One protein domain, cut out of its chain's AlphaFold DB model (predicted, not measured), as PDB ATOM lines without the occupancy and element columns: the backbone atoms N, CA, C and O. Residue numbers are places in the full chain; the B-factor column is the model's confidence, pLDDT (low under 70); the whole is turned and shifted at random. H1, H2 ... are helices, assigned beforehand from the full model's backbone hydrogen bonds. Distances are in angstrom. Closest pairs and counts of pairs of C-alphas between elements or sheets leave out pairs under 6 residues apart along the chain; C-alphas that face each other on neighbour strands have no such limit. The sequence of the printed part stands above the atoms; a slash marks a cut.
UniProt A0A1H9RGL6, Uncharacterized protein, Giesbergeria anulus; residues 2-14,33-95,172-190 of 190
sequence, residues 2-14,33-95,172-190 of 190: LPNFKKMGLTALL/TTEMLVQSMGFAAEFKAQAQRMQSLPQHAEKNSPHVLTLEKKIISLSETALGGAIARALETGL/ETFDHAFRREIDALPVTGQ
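AT A GLANCE: This is residues 2 to 14, 33 to 95 and 172 to 190 of the 190 residues of an uncharacterized protein of Giesbergeria anulus (UniProt A0A1H9RGL6). Four crossed helices make the core: H3 and H7 lie on two sides, apart from each other, and H5 and H6 each touch both of them. H2 packs on H6, H1 crosses between H3 and H7 away from H5 and H6, and small H4 lies at the far end of H3, where residues 62 to 67 stick out. The printed part has 95 residues with seven named helices, H1 to H7 in chain order, and no named strand; the class is all helix. It is compact, with a radius of gyration of the C-alphas of 12.9 A and spans of 39 by 33 by 20 A.

HOW THE PARTS SIT: H1, residues 4 to 14, only just touches H3, residues 43 to 55, with 3 pairs of C-alphas within 8 A; Ala 12 and Glu 46 have the closest, 6.9 A apart, and H3 takes part with residues 43 to 47 alone. H2, residues 33 to 40, touches H6, residues 80 to 92, at a steep tilt of 46 degrees, opposite ways; the closest C-alphas, of Glu 35 and Ala 88, are 5.1 A apart. H3 and H6 are hubs, touching three helices each. With its residues 43 to 45 alone, H3 touches H6 about perpendicular, at 75 degrees, closest at the C-alphas of Ala 44 and Gly 84, 5.0 A. H4, residues 60 to 63, touches no helix. H5, residues 66 to 77, touches H3 at a steep tilt of 48 degrees, opposite ways, closest at the C-alphas of Lys 48 and Ile 76, 5.2 A. H7, residues 172 to 184, touches H6 at a steep tilt of 41 degrees, opposite ways, closest at the C-alphas of Ala 90 and Phe 178, 4.8 A. H7 also touches H5 at a steep tilt of 69.8 degrees, only just short of about perpendicular, closest at the C-alphas of Leu 71 and Ile 182, 7.4 A. Every O i to N i+4 pair is within hydrogen-bond range in H2, H3, H5, H6 and H7, 6 of 7 are in H1, and H4 is too short for such a pair.

IN THESE COORDINATES: H1 begins at C-alpha 4, (138.232, 165.300, 149.727), and is 14.7 A long. H2 is 10.3 A, H3 18.3 A, H4 5.3 A, H5 16.6 A and H6 17.9 A long. H3 begins at C-alpha 43, (126.642, 171.469, 161.205). H7, 18.2 A long, ends at C-alpha 184, (142.586, 179.596, 166.968).

THE WHOLE: The C-alphas farthest apart, of Thr 33 and Glu 62, are 39.3 A apart. Residues 15 to 32 are not printed, with 21.9 A from C-alpha 14 to C-alpha 33, and neither are 96 to 171, with 13.4 A from C-alpha 95 to C-alpha 172. The links from H2 through to H6 are tight. The mean pLDDT of the printed part is 70.7; 24 residues are under 70, among them 2 to 14 and 187 to 190.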
ATOM      1  N   LEU A   2     143.844 168.194 146.987       27.88
ATOM      2  CA  LEU A   2     142.917 167.730 148.034       27.88
ATOM      3  C   LEU A   2     141.522 167.534 147.409       27.88
ATOM      4  O   LEU A   2     140.752 168.490 147.333       27.88
ATOM      5  N   PRO A   3     141.163 166.328 146.940       24.98
ATOM      6  CA  PRO A   3     139.861 166.066 146.330       24.98
ATOM      7  C   PRO A   3     138.762 165.850 147.386       24.98
ATOM      8  O   PRO A   3     137.591 165.734 147.036       24.98
ATOM      9  N   ASN A   4     139.123 165.787 148.674       32.28
ATOM     10  CA  ASN A   4     138.232 165.300 149.727       32.28
ATOM     11  C   ASN A   4     137.481 166.405 150.482       32.28
ATOM     12  O   ASN A   4     136.353 166.147 150.877       32.28
ATOM     13  N   PHE A   5     138.000 167.635 150.605       30.17
ATOM     14  CA  PHE A   5     137.249 168.749 151.224       30.17
ATOM     15  C   PHE A   5     136.096 169.243 150.338       30.17
ATOM     16  O   PHE A   5     135.026 169.588 150.829       30.17
ATOM     17  N   LYS A   6     136.248 169.135 149.011       28.27
ATOM     18  CA  LYS A   6     135.177 169.416 148.038       28.27
ATOM     19  C   LYS A   6     133.992 168.456 148.189       28.27
ATOM     20  O   LYS A   6     132.844 168.850 148.042       28.27
ATOM     21  N   LYS A   7     134.262 167.201 148.568       28.84
ATOM     22  CA  LYS A   7     133.223 166.242 148.970       28.84
ATOM     23  C   LYS A   7     132.739 166.463 150.404       28.84
ATOM     24  O   LYS A   7     131.633 166.039 150.692       28.84
ATOM     25  N   MET A   8     133.495 167.121 151.287       33.06
ATOM     26  CA  MET A   8     133.039 167.469 152.643       33.06
ATOM     27  C   MET A   8     131.958 168.552 152.621       33.06
ATOM     28  O   MET A   8     131.010 168.425 153.378       33.06
ATOM     29  N   GLY A   9     132.026 169.535 151.716       28.98
ATOM     30  CA  GLY A   9     130.955 170.524 151.522       28.98
ATOM     31  C   GLY A   9     129.678 169.913 150.935       28.98
ATOM     32  O   GLY A   9     128.597 170.126 151.469       28.98
ATOM     33  N   LEU A  10     129.804 169.070 149.902       31.31
ATOM     34  CA  LEU A  10     128.661 168.427 149.240       31.31
ATOM     35  C   LEU A  10     128.062 167.269 150.059       31.31
ATOM     36  O   LEU A  10     126.853 167.064 150.039       31.31
ATOM     37  N   THR A  11     128.887 166.522 150.805       29.89
ATOM     38  CA  THR A  11     128.407 165.485 151.732       29.89
ATOM     39  C   THR A  11     127.908 166.116 153.019       29.89
ATOM     40  O   THR A  11     126.946 165.597 153.531       29.89
ATOM     41  N   ALA A  12     128.427 167.248 153.510       33.66
ATOM     42  CA  ALA A  12     127.745 168.005 154.563       33.66
ATOM     43  C   ALA A  12     126.398 168.520 154.051       33.66
ATOM     44  O   ALA A  12     125.398 168.323 154.709       33.66
ATOM     45  N   LEU A  13     126.313 169.034 152.824       35.34
ATOM     46  CA  LEU A  13     125.044 169.497 152.260       35.34
ATOM     47  C   LEU A  13     124.036 168.372 151.937       35.34
ATOM     48  O   LEU A  13     122.837 168.624 151.857       35.34
ATOM     49  N   LEU A  14     124.510 167.133 151.758       30.80
ATOM     50  CA  LEU A  14     123.684 165.932 151.558       30.80
ATOM     51  C   LEU A  14     123.524 165.069 152.831       30.80
ATOM     52  O   LEU A  14     122.648 164.203 152.862       30.80
ATOM     53  N   THR A  33     122.809 185.464 163.530       68.31
ATOM     54  CA  THR A  33     121.994 184.788 162.500       68.31
ATOM     55  C   THR A  33     122.745 183.617 161.854       68.31
ATOM     56  O   THR A  33     122.134 182.606 161.512       68.31
ATOM     57  N   THR A  34     124.073 183.724 161.726       70.94
ATOM     58  CA  THR A  34     124.924 182.650 161.205       70.94
ATOM     59  C   THR A  34     125.065 181.496 162.198       70.94
ATOM     60  O   THR A  34     124.980 180.344 161.791       70.94
ATOM     61  N   GLU A  35     125.220 181.764 163.496       70.50
ATOM     62  CA  GLU A  35     125.244 180.714 164.529       70.50
ATOM     63  C   GLU A  35     123.899 180.000 164.637       70.50
ATOM     64  O   GLU A  35     123.860 178.772 164.674       70.50
ATOM     65  N   MET A  36     122.792 180.745 164.587       66.19
ATOM     66  CA  MET A  36     121.450 180.167 164.534       66.19
ATOM     67  C   MET A  36     121.263 179.285 163.297       66.19
ATOM     68  O   MET A  36     120.638 178.230 163.389       66.19
ATOM     69  N   LEU A  37     121.799 179.698 162.144       68.00
ATOM     70  CA  LEU A  37     121.789 178.898 160.922       68.00
ATOM     71  C   LEU A  37     122.600 177.608 161.101       68.00
ATOM     72  O   LEU A  37     122.068 176.526 160.887       68.00
ATOM     73  N   VAL A  38     123.853 177.708 161.549       70.75
ATOM     74  CA  VAL A  38     124.745 176.560 161.792       70.75
ATOM     75  C   VAL A  38     124.127 175.567 162.776       70.75
ATOM     76  O   VAL A  38     124.185 174.359 162.546       70.75
ATOM     77  N   GLN A  39     123.497 176.069 163.840       66.69
ATOM     78  CA  GLN A  39     122.781 175.257 164.817       66.69
ATOM     79  C   GLN A  39     121.551 174.588 164.196       66.69
ATOM     80  O   GLN A  39     121.373 173.383 164.346       66.69
ATOM     81  N   SER A  40     120.730 175.342 163.459       63.00
ATOM     82  CA  SER A  40     119.523 174.811 162.803       63.00
ATOM     83  C   SER A  40     119.852 173.739 161.764       63.00
ATOM     84  O   SER A  40     119.051 172.839 161.536       63.00
ATOM     85  N   MET A  41     121.028 173.829 161.142       66.25
ATOM     86  CA  MET A  41     121.513 172.850 160.172       66.25
ATOM     87  C   MET A  41     122.251 171.664 160.813       66.25
ATOM     88  O   MET A  41     122.605 170.731 160.100       66.25
ATOM     89  N   GLY A  42     122.523 171.672 162.123       68.69
ATOM     90  CA  GLY A  42     123.252 170.581 162.788       68.69
ATOM     91  C   GLY A  42     124.707 170.428 162.322       68.69
ATOM     92  O   GLY A  42     125.288 169.347 162.391       68.69
ATOM     93  N   PHE A  43     125.317 171.508 161.828       73.69
ATOM     94  CA  PHE A  43     126.642 171.469 161.205       73.69
ATOM     95  C   PHE A  43     127.741 170.965 162.138       73.69
ATOM     96  O   PHE A  43     128.594 170.191 161.712       73.69
ATOM     97  N   ALA A  44     127.725 171.362 163.411       77.88
ATOM     98  CA  ALA A  44     128.740 170.921 164.361       77.88
ATOM     99  C   ALA A  44     128.727 169.393 164.546       77.88
ATOM    100  O   ALA A  44     129.777 168.758 164.440       77.88
ATOM    101  N   ALA A  45     127.549 168.799 164.752       74.75
ATOM    102  CA  ALA A  45     127.394 167.356 164.918       74.75
ATOM    103  C   ALA A  45     127.884 166.587 163.680       74.75
ATOM    104  O   ALA A  45     128.669 165.644 163.799       74.75
ATOM    105  N   GLU A  46     127.520 167.044 162.480       72.19
ATOM    106  CA  GLU A  46     127.944 166.403 161.232       72.19
ATOM    107  C   GLU A  46     129.440 166.515 160.962       72.19
ATOM    108  O   GLU A  46     130.072 165.534 160.564       72.19
ATOM    109  N   PHE A  47     130.044 167.676 161.228       75.69
ATOM    110  CA  PHE A  47     131.493 167.833 161.114       75.69
ATOM    111  C   PHE A  47     132.228 166.866 162.051       75.69
ATOM    112  O   PHE A  47     133.218 166.254 161.643       75.69
ATOM    113  N   LYS A  48     131.723 166.654 163.274       81.12
ATOM    114  CA  LYS A  48     132.295 165.682 164.220       81.12
ATOM    115  C   LYS A  48     132.097 164.247 163.751       81.12
ATOM    116  O   LYS A  48     133.071 163.495 163.694       81.12
ATOM    117  N   ALA A  49     130.879 163.874 163.362       77.50
ATOM    118  CA  ALA A  49     130.572 162.539 162.858       77.50
ATOM    119  C   ALA A  49     131.399 162.202 161.607       77.50
ATOM    120  O   ALA A  49     131.853 161.071 161.428       77.50
ATOM    121  N   GLN A  50     131.631 163.181 160.732       71.69
ATOM    122  CA  GLN A  50     132.475 163.013 159.555       71.69
ATOM    123  C   GLN A  50     133.956 162.887 159.925       71.69
ATOM    124  O   GLN A  50     134.624 161.994 159.407       71.69
ATOM    125  N   ALA A  51     134.473 163.721 160.833       78.56
ATOM    126  CA  ALA A  51     135.852 163.607 161.309       78.56
ATOM    127  C   ALA A  51     136.115 162.229 161.947       78.56
ATOM    128  O   ALA A  51     137.121 161.587 161.643       78.56
ATOM    129  N   GLN A  52     135.174 161.719 162.747       79.94
ATOM    130  CA  GLN A  52     135.236 160.369 163.319       79.94
ATOM    131  C   GLN A  52     135.223 159.282 162.238       79.94
ATOM    132  O   GLN A  52     136.058 158.375 162.262       79.94
ATOM    133  N   ARG A  53     134.320 159.387 161.251       76.38
ATOM    134  CA  ARG A  53     134.271 158.461 160.109       76.38
ATOM    135  C   ARG A  53     135.596 158.435 159.355       76.38
ATOM    136  O   ARG A  53     136.101 157.350 159.082       76.38
ATOM    137  N   MET A  54     136.185 159.595 159.068       74.06
ATOM    138  CA  MET A  54     137.476 159.688 158.380       74.06
ATOM    139  C   MET A  54     138.590 159.002 159.178       74.06
ATOM    140  O   MET A  54     139.308 158.178 158.620       74.06
ATOM    141  N   GLN A  55     138.672 159.239 160.491       75.25
ATOM    142  CA  GLN A  55     139.656 158.568 161.348       75.25
ATOM    143  C   GLN A  55     139.482 157.048 161.417       75.25
ATOM    144  O   GLN A  55     140.464 156.333 161.604       75.25
ATOM    145  N   SER A  56     138.259 156.547 161.237       78.56
ATOM    146  CA  SER A  56     137.982 155.107 161.204       78.56
ATOM    147  C   SER A  56     138.353 154.423 159.878       78.56
ATOM    148  O   SER A  56     138.340 153.192 159.805       78.56
ATOM    149  N   LEU A  57     138.680 155.182 158.821       78.25
ATOM    150  CA  LEU A  57     139.010 154.607 157.516       78.25
ATOM    151  C   LEU A  57     140.398 153.935 157.522       78.25
ATOM    152  O   LEU A  57     141.383 154.543 157.960       78.25
ATOM    153  N   PRO A  58     140.527 152.723 156.947       73.50
ATOM    154  CA  PRO A  58     141.822 152.074 156.774       73.50
ATOM    155  C   PRO A  58     142.784 152.966 155.977       73.50
ATOM    156  O   PRO A  58     142.412 153.511 154.936       73.50
ATOM    157  N   GLN A  59     144.031 153.089 156.442       77.94
ATOM    158  CA  GLN A  59     145.096 153.910 155.835       77.94
ATOM    159  C   GLN A  59     144.867 155.436 155.871       77.94
ATOM    160  O   GLN A  59     145.638 156.178 155.262       77.94
ATOM    161  N   HIS A  60     143.848 155.948 156.575       77.44
ATOM    162  CA  HIS A  60     143.624 157.401 156.677       77.44
ATOM    163  C   HIS A  60     144.793 158.127 157.346       77.44
ATOM    164  O   HIS A  60     145.246 159.157 156.849       77.44
ATOM    165  N   ALA A  61     145.333 157.554 158.423       75.06
ATOM    166  CA  ALA A  61     146.492 158.105 159.121       75.06
ATOM    167  C   ALA A  61     147.766 158.119 158.255       75.06
ATOM    168  O   ALA A  61     148.582 159.023 158.381       75.06
ATOM    169  N   GLU A  62     147.921 157.150 157.351       74.56
ATOM    170  CA  GLU A  62     149.096 157.031 156.474       74.56
ATOM    171  C   GLU A  62     149.038 157.999 155.284       74.56
ATOM    172  O   GLU A  62     150.069 158.427 154.771       74.56
ATOM    173  N   LYS A  63     147.827 158.353 154.833       77.69
ATOM    174  CA  LYS A  63     147.600 159.181 153.636       77.69
ATOM    175  C   LYS A  63     147.489 160.676 153.919       77.69
ATOM    176  O   LYS A  63     147.453 161.461 152.973       77.69
ATOM    177  N   ASN A  64     147.411 161.077 155.184       72.75
ATOM    178  CA  ASN A  64     147.217 162.471 155.568       72.75
ATOM    179  C   ASN A  64     148.394 163.009 156.377       72.75
ATOM    180  O   ASN A  64     149.042 162.298 157.139       72.75
ATOM    181  N   SER A  65     148.655 164.306 156.220       76.25
ATOM    182  CA  SER A  65     149.702 164.980 156.987       76.25
ATOM    183  C   SER A  65     149.382 164.993 158.494       76.25
ATOM    184  O   SER A  65     148.203 165.088 158.856       76.25
ATOM    185  N   PRO A  66     150.399 165.016 159.378       75.62
ATOM    186  CA  PRO A  66     150.196 165.102 160.826       75.62
ATOM    187  C   PRO A  66     149.315 166.281 161.255       75.62
ATOM    188  O   PRO A  66     148.509 166.155 162.171       75.62
ATOM    189  N   HIS A  67     149.421 167.418 160.563       73.88
ATOM    190  CA  HIS A  67     148.610 168.601 160.845       73.88
ATOM    191  C   HIS A  67     147.110 168.361 160.591       73.88
ATOM    192  O   HIS A  67     146.285 168.741 161.417       73.88
ATOM    193  N   VAL A  68     146.753 167.657 159.511       74.94
ATOM    194  CA  VAL A  68     145.354 167.287 159.216       74.94
ATOM    195  C   VAL A  68     144.794 166.361 160.295       74.94
ATOM    196  O   VAL A  68     143.689 166.583 160.779       74.94
ATOM    197  N   LEU A  69     145.575 165.373 160.737       74.81
ATOM    198  CA  LEU A  69     145.153 164.459 161.802       74.81
ATOM    199  C   LEU A  69     144.959 165.188 163.141       74.81
ATOM    200  O   LEU A  69     144.030 164.880 163.887       74.81
ATOM    201  N   THR A  70     145.807 166.172 163.445       80.69
ATOM    202  CA  THR A  70     145.663 167.024 164.635       80.69
ATOM    203  C   THR A  70     144.398 167.877 164.567       80.69
ATOM    204  O   THR A  70     143.663 167.943 165.552       80.69
ATOM    205  N   LEU A  71     144.102 168.478 163.410       79.00
ATOM    206  CA  LEU A  71     142.870 169.238 163.191       79.00
ATOM    207  C   LEU A  71     141.624 168.368 163.376       79.00
ATOM    208  O   LEU A  71     140.697 168.768 164.072       79.00
ATOM    209  N   GLU A  72     141.609 167.159 162.817       81.12
ATOM    210  CA  GLU A  72     140.488 166.227 162.983       81.12
ATOM    211  C   GLU A  72     140.281 165.840 164.449       81.12
ATOM    212  O   GLU A  72     139.157 165.884 164.945       81.12
ATOM    213  N   LYS A  73     141.359 165.520 165.180       84.06
ATOM    214  CA  LYS A  73     141.276 165.235 166.623       84.06
ATOM    215  C   LYS A  73     140.716 166.422 167.403       84.06
ATOM    216  O   LYS A  73     139.891 166.222 168.289       84.06
ATOM    217  N   LYS A  74     141.125 167.641 167.045       83.25
ATOM    218  CA  LYS A  74     140.621 168.876 167.651       83.25
ATOM    219  C   LYS A  74     139.133 169.073 167.370       83.25
ATOM    220  O   LYS A  74     138.372 169.324 168.291       83.25
ATOM    221  N   ILE A  75     138.689 168.888 166.127       83.88
ATOM    222  CA  ILE A  75     137.264 168.952 165.761       83.88
ATOM    223  C   ILE A  75     136.444 167.960 166.598       83.88
ATOM    224  O   ILE A  75     135.384 168.313 167.108       83.88
ATOM    225  N   ILE A  76     136.946 166.737 166.784       84.50
ATOM    226  CA  ILE A  76     136.266 165.697 167.566       84.50
ATOM    227  C   ILE A  76     136.195 166.062 169.059       84.50
ATOM    228  O   ILE A  76     135.169 165.797 169.692       84.50
ATOM    229  N   SER A  77     137.245 166.668 169.621       87.31
ATOM    230  CA  SER A  77     137.308 167.008 171.049       87.31
ATOM    231  C   SER A  77     136.558 168.290 171.424       87.31
ATOM    232  O   SER A  77     136.148 168.434 172.574       87.31
ATOM    233  N   LEU A  78     136.351 169.212 170.481       84.31
ATOM    234  CA  LEU A  78     135.619 170.456 170.723       84.31
ATOM    235  C   LEU A  78     134.151 170.197 171.089       84.31
ATOM    236  O   LEU A  78     133.506 169.288 170.559       84.31
ATOM    237  N   SER A  79     133.588 171.037 171.961       86.56
ATOM    238  CA  SER A  79     132.137 171.056 172.176       86.56
ATOM    239  C   SER A  79     131.413 171.474 170.893       86.56
ATOM    240  O   SER A  79     131.956 172.216 170.070       86.56
ATOM    241  N   GLU A  80     130.171 171.020 170.714       82.44
ATOM    242  CA  GLU A  80     129.374 171.403 169.542       82.44
ATOM    243  C   GLU A  80     129.122 172.909 169.484       82.44
ATOM    244  O   GLU A  80     129.126 173.485 168.403       82.44
ATOM    245  N   THR A  81     129.009 173.571 170.638       83.69
ATOM    246  CA  THR A  81     128.913 175.031 170.726       83.69
ATOM    247  C   THR A  81     130.176 175.717 170.203       83.69
ATOM    248  O   THR A  81     130.087 176.629 169.385       83.69
ATOM    249  N   ALA A  82     131.364 175.273 170.631       84.56
ATOM    250  CA  ALA A  82     132.627 175.873 170.201       84.56
ATOM    251  C   ALA A  82     132.879 175.648 168.702       84.56
ATOM    252  O   ALA A  82     133.265 176.575 167.985       84.56
ATOM    253  N   LEU A  83     132.608 174.430 168.224       85.56
ATOM    254  CA  LEU A  83     132.707 174.085 166.812       85.56
ATOM    255  C   LEU A  83     131.672 174.849 165.974       85.56
ATOM    256  O   LEU A  83     132.022 175.407 164.940       85.56
ATOM    257  N   GLY A  84     130.428 174.940 166.442       81.38
ATOM    258  CA  GLY A  84     129.363 175.702 165.794       81.38
ATOM    259  C   GLY A  84     129.720 177.181 165.648       81.38
ATOM    260  O   GLY A  84     129.605 177.733 164.556       81.38
ATOM    261  N   GLY A  85     130.265 177.801 166.697       83.94
ATOM    262  CA  GLY A  85     130.757 179.178 166.631       83.94
ATOM    263  C   GLY A  85     131.893 179.364 165.616       83.94
ATOM    264  O   GLY A  85     131.908 180.347 164.878       83.94
ATOM    265  N   ALA A  86     132.832 178.413 165.523       85.75
ATOM    266  CA  ALA A  86     133.906 178.465 164.523       85.75
ATOM    267  C   ALA A  86     133.387 178.304 163.087       85.75
ATOM    268  O   ALA A  86     133.807 179.043 162.197       85.75
ATOM    269  N   ILE A  87     132.443 177.387 162.858       84.38
ATOM    270  CA  ILE A  87     131.797 177.223 161.550       84.38
ATOM    271  C   ILE A  87     131.041 178.502 161.177       84.38
ATOM    272  O   ILE A  87     131.145 178.965 160.043       84.38
ATOM    273  N   ALA A  88     130.327 179.107 162.126       83.56
ATOM    274  CA  ALA A  88     129.591 180.340 161.887       83.56
ATOM    275  C   ALA A  88     130.525 181.486 161.485       83.56
ATOM    276  O   ALA A  88     130.310 182.098 160.442       83.56
ATOM    277  N   ARG A  89     131.617 181.713 162.224       85.56
ATOM    278  CA  ARG A  89     132.618 182.735 161.873       85.56
ATOM    279  C   ARG A  89     133.279 182.478 160.519       85.56
ATOM    280  O   ARG A  89     133.505 183.417 159.760       85.56
ATOM    281  N   ALA A  90     133.531 181.217 160.169       85.62
ATOM    282  CA  ALA A  90     134.050 180.860 158.850       85.62
ATOM    283  C   ALA A  90     133.035 181.123 157.724       85.62
ATOM    284  O   ALA A  90     133.399 181.585 156.646       85.62
ATOM    285  N   LEU A  91     131.746 180.882 157.963       83.88
ATOM    286  CA  LEU A  91     130.689 181.244 157.015       83.88
ATOM    287  C   LEU A  91     130.541 182.759 156.886       83.88
ATOM    288  O   LEU A  91     130.218 183.261 155.807       83.88
ATOM    289  N   GLU A  92     130.800 183.510 157.955       85.62
ATOM    290  CA  GLU A  92     130.678 184.961 157.931       85.62
ATOM    291  C   GLU A  92     131.629 185.645 156.955       85.62
ATOM    292  O   GLU A  92     131.261 186.699 156.434       85.62
ATOM    293  N   THR A  93     132.773 185.030 156.642       83.50
ATOM    294  CA  THR A  93     133.759 185.591 155.709       83.50
ATOM    295  C   THR A  93     133.332 185.527 154.245       83.50
ATOM    296  O   THR A  93     133.929 186.211 153.420       83.50
ATOM    297  N   GLY A  94     132.347 184.692 153.896       79.19
ATOM    298  CA  GLY A  94     131.960 184.475 152.497       79.19
ATOM    299  C   GLY A  94     130.461 184.487 152.214       79.19
ATOM    300  O   GLY A  94     130.071 184.645 151.060       79.19
ATOM    301  N   LEU A  95     129.608 184.354 153.232       80.75
ATOM    302  CA  LEU A  95     128.163 184.382 153.045       80.75
ATOM    303  C   LEU A  95     127.642 185.824 153.097       80.75
ATOM    304  O   LEU A  95     127.879 186.556 154.063       80.75
ATOM    305  N   GLU A 172     137.634 177.296 148.486       80.50
ATOM    306  CA  GLU A 172     138.889 177.386 149.243       80.50
ATOM    307  C   GLU A 172     138.843 178.512 150.287       80.50
ATOM    308  O   GLU A 172     139.467 178.404 151.337       80.50
ATOM    309  N   THR A 173     138.055 179.564 150.039       82.81
ATOM    310  CA  THR A 173     137.840 180.663 150.988       82.81
ATOM    311  C   THR A 173     137.241 180.162 152.296       82.81
ATOM    312  O   THR A 173     137.733 180.516 153.368       82.81
ATOM    313  N   PHE A 174     136.205 179.322 152.217       82.44
ATOM    314  CA  PHE A 174     135.606 178.717 153.402       82.44
ATOM    315  C   PHE A 174     136.576 177.750 154.088       82.44
ATOM    316  O   PHE A 174     136.733 177.837 155.301       82.44
ATOM    317  N   ASP A 175     137.276 176.889 153.338       78.69
ATOM    318  CA  ASP A 175     138.256 175.950 153.912       78.69
ATOM    319  C   ASP A 175     139.368 176.680 154.685       78.69
ATOM    320  O   ASP A 175     139.674 176.332 155.825       78.69
ATOM    321  N   HIS A 176     139.929 177.747 154.110       78.19
ATOM    322  CA  HIS A 176     140.946 178.559 154.775       78.19
ATOM    323  C   HIS A 176     140.413 179.278 156.016       78.19
ATOM    324  O   HIS A 176     141.073 179.259 157.059       78.19
ATOM    325  N   ALA A 177     139.234 179.901 155.921       81.81
ATOM    326  CA  ALA A 177     138.613 180.573 157.057       81.81
ATOM    327  C   ALA A 177     138.322 179.576 158.183       81.81
ATOM    328  O   ALA A 177     138.697 179.813 159.327       81.81
ATOM    329  N   PHE A 178     137.747 178.421 157.851       85.44
ATOM    330  CA  PHE A 178     137.419 177.379 158.812       85.44
ATOM    331  C   PHE A 178     138.658 176.832 159.519       85.44
ATOM    332  O   PHE A 178     138.676 176.777 160.746       85.44
ATOM    333  N   ARG A 179     139.728 176.505 158.784       79.94
ATOM    334  CA  ARG A 179     140.997 176.065 159.391       79.94
ATOM    335  C   ARG A 179     141.542 177.091 160.370       79.94
ATOM    336  O   ARG A 179     141.898 176.725 161.482       79.94
ATOM    337  N   ARG A 180     141.545 178.370 159.985       84.69
ATOM    338  CA  ARG A 180     142.002 179.460 160.851       84.69
ATOM    339  C   ARG A 180     141.178 179.543 162.138       84.69
ATOM    340  O   ARG A 180     141.759 179.672 163.212       84.69
ATOM    341  N   GLU A 181     139.850 179.453 162.043       86.75
ATOM    342  CA  GLU A 181     138.971 179.464 163.221       86.75
ATOM    343  C   GLU A 181     139.215 178.243 164.119       86.75
ATOM    344  O   GLU A 181     139.301 178.383 165.337       86.75
ATOM    345  N   ILE A 182     139.382 177.051 163.536       84.06
ATOM    346  CA  ILE A 182     139.676 175.831 164.294       84.06
ATOM    347  C   ILE A 182     141.051 175.906 164.951       84.06
ATOM    348  O   ILE A 182     141.166 175.559 166.124       84.06
ATOM    349  N   ASP A 183     142.088 176.373 164.258       82.69
ATOM    350  CA  ASP A 183     143.436 176.526 164.811       82.69
ATOM    351  C   ASP A 183     143.468 177.513 165.982       82.69
ATOM    352  O   ASP A 183     144.130 177.236 166.984       82.69
ATOM    353  N   ALA A 184     142.684 178.591 165.912       86.88
ATOM    354  CA  ALA A 184     142.586 179.596 166.968       86.88
ATOM    355  C   ALA A 184     141.875 179.106 168.244       86.88
ATOM    356  O   ALA A 184     142.082 179.681 169.314       86.88
ATOM    357  N   LEU A 185     141.048 178.056 168.169       83.50
ATOM    358  CA  LEU A 185     140.370 177.525 169.354       83.50
ATOM    359  C   LEU A 185     141.355 176.832 170.313       83.50
ATOM    360  O   LEU A 185     142.266 176.134 169.866       83.50
ATOM    361  N   PRO A 186     141.189 176.948 171.637       76.00
ATOM    362  CA  PRO A 186     141.990 176.172 172.576       76.00
ATOM    363  C   PRO A 186     141.644 174.679 172.470       76.00
ATOM    364  O   PRO A 186     140.493 174.307 172.239       76.00
ATOM    365  N   VAL A 187     142.634 173.803 172.654       60.88
ATOM    366  CA  VAL A 187     142.375 172.370 172.849       60.88
ATOM    367  C   VAL A 187     141.896 172.201 174.290       60.88
ATOM    368  O   VAL A 187     142.693 172.286 175.220       60.88
ATOM    369  N   THR A 188     140.595 172.031 174.509       50.22
ATOM    370  CA  THR A 188     140.065 171.739 175.847       50.22
ATOM    371  C   THR A 188     140.398 170.298 176.244       50.22
ATOM    372  O   THR A 188     139.882 169.372 175.621       50.22
ATOM    373  N   GLY A 189     141.226 170.129 177.283       40.16
ATOM    374  CA  GLY A 189     141.371 168.887 178.059       40.16
ATOM    375  C   GLY A 189     142.644 168.070 177.807       40.16
ATOM    376  O   GLY A 189     142.617 167.098 177.053       40.16
ATOM    377  N   GLN A 190     143.733 168.444 178.490       30.25
ATOM    378  CA  GLN A 190     144.466 167.483 179.326       30.25
ATOM    379  C   GLN A 190     143.758 167.400 180.678       30.25
ATOM    380  O   GLN A 190     143.185 168.442 181.076       30.25
TER     381      GLN A 190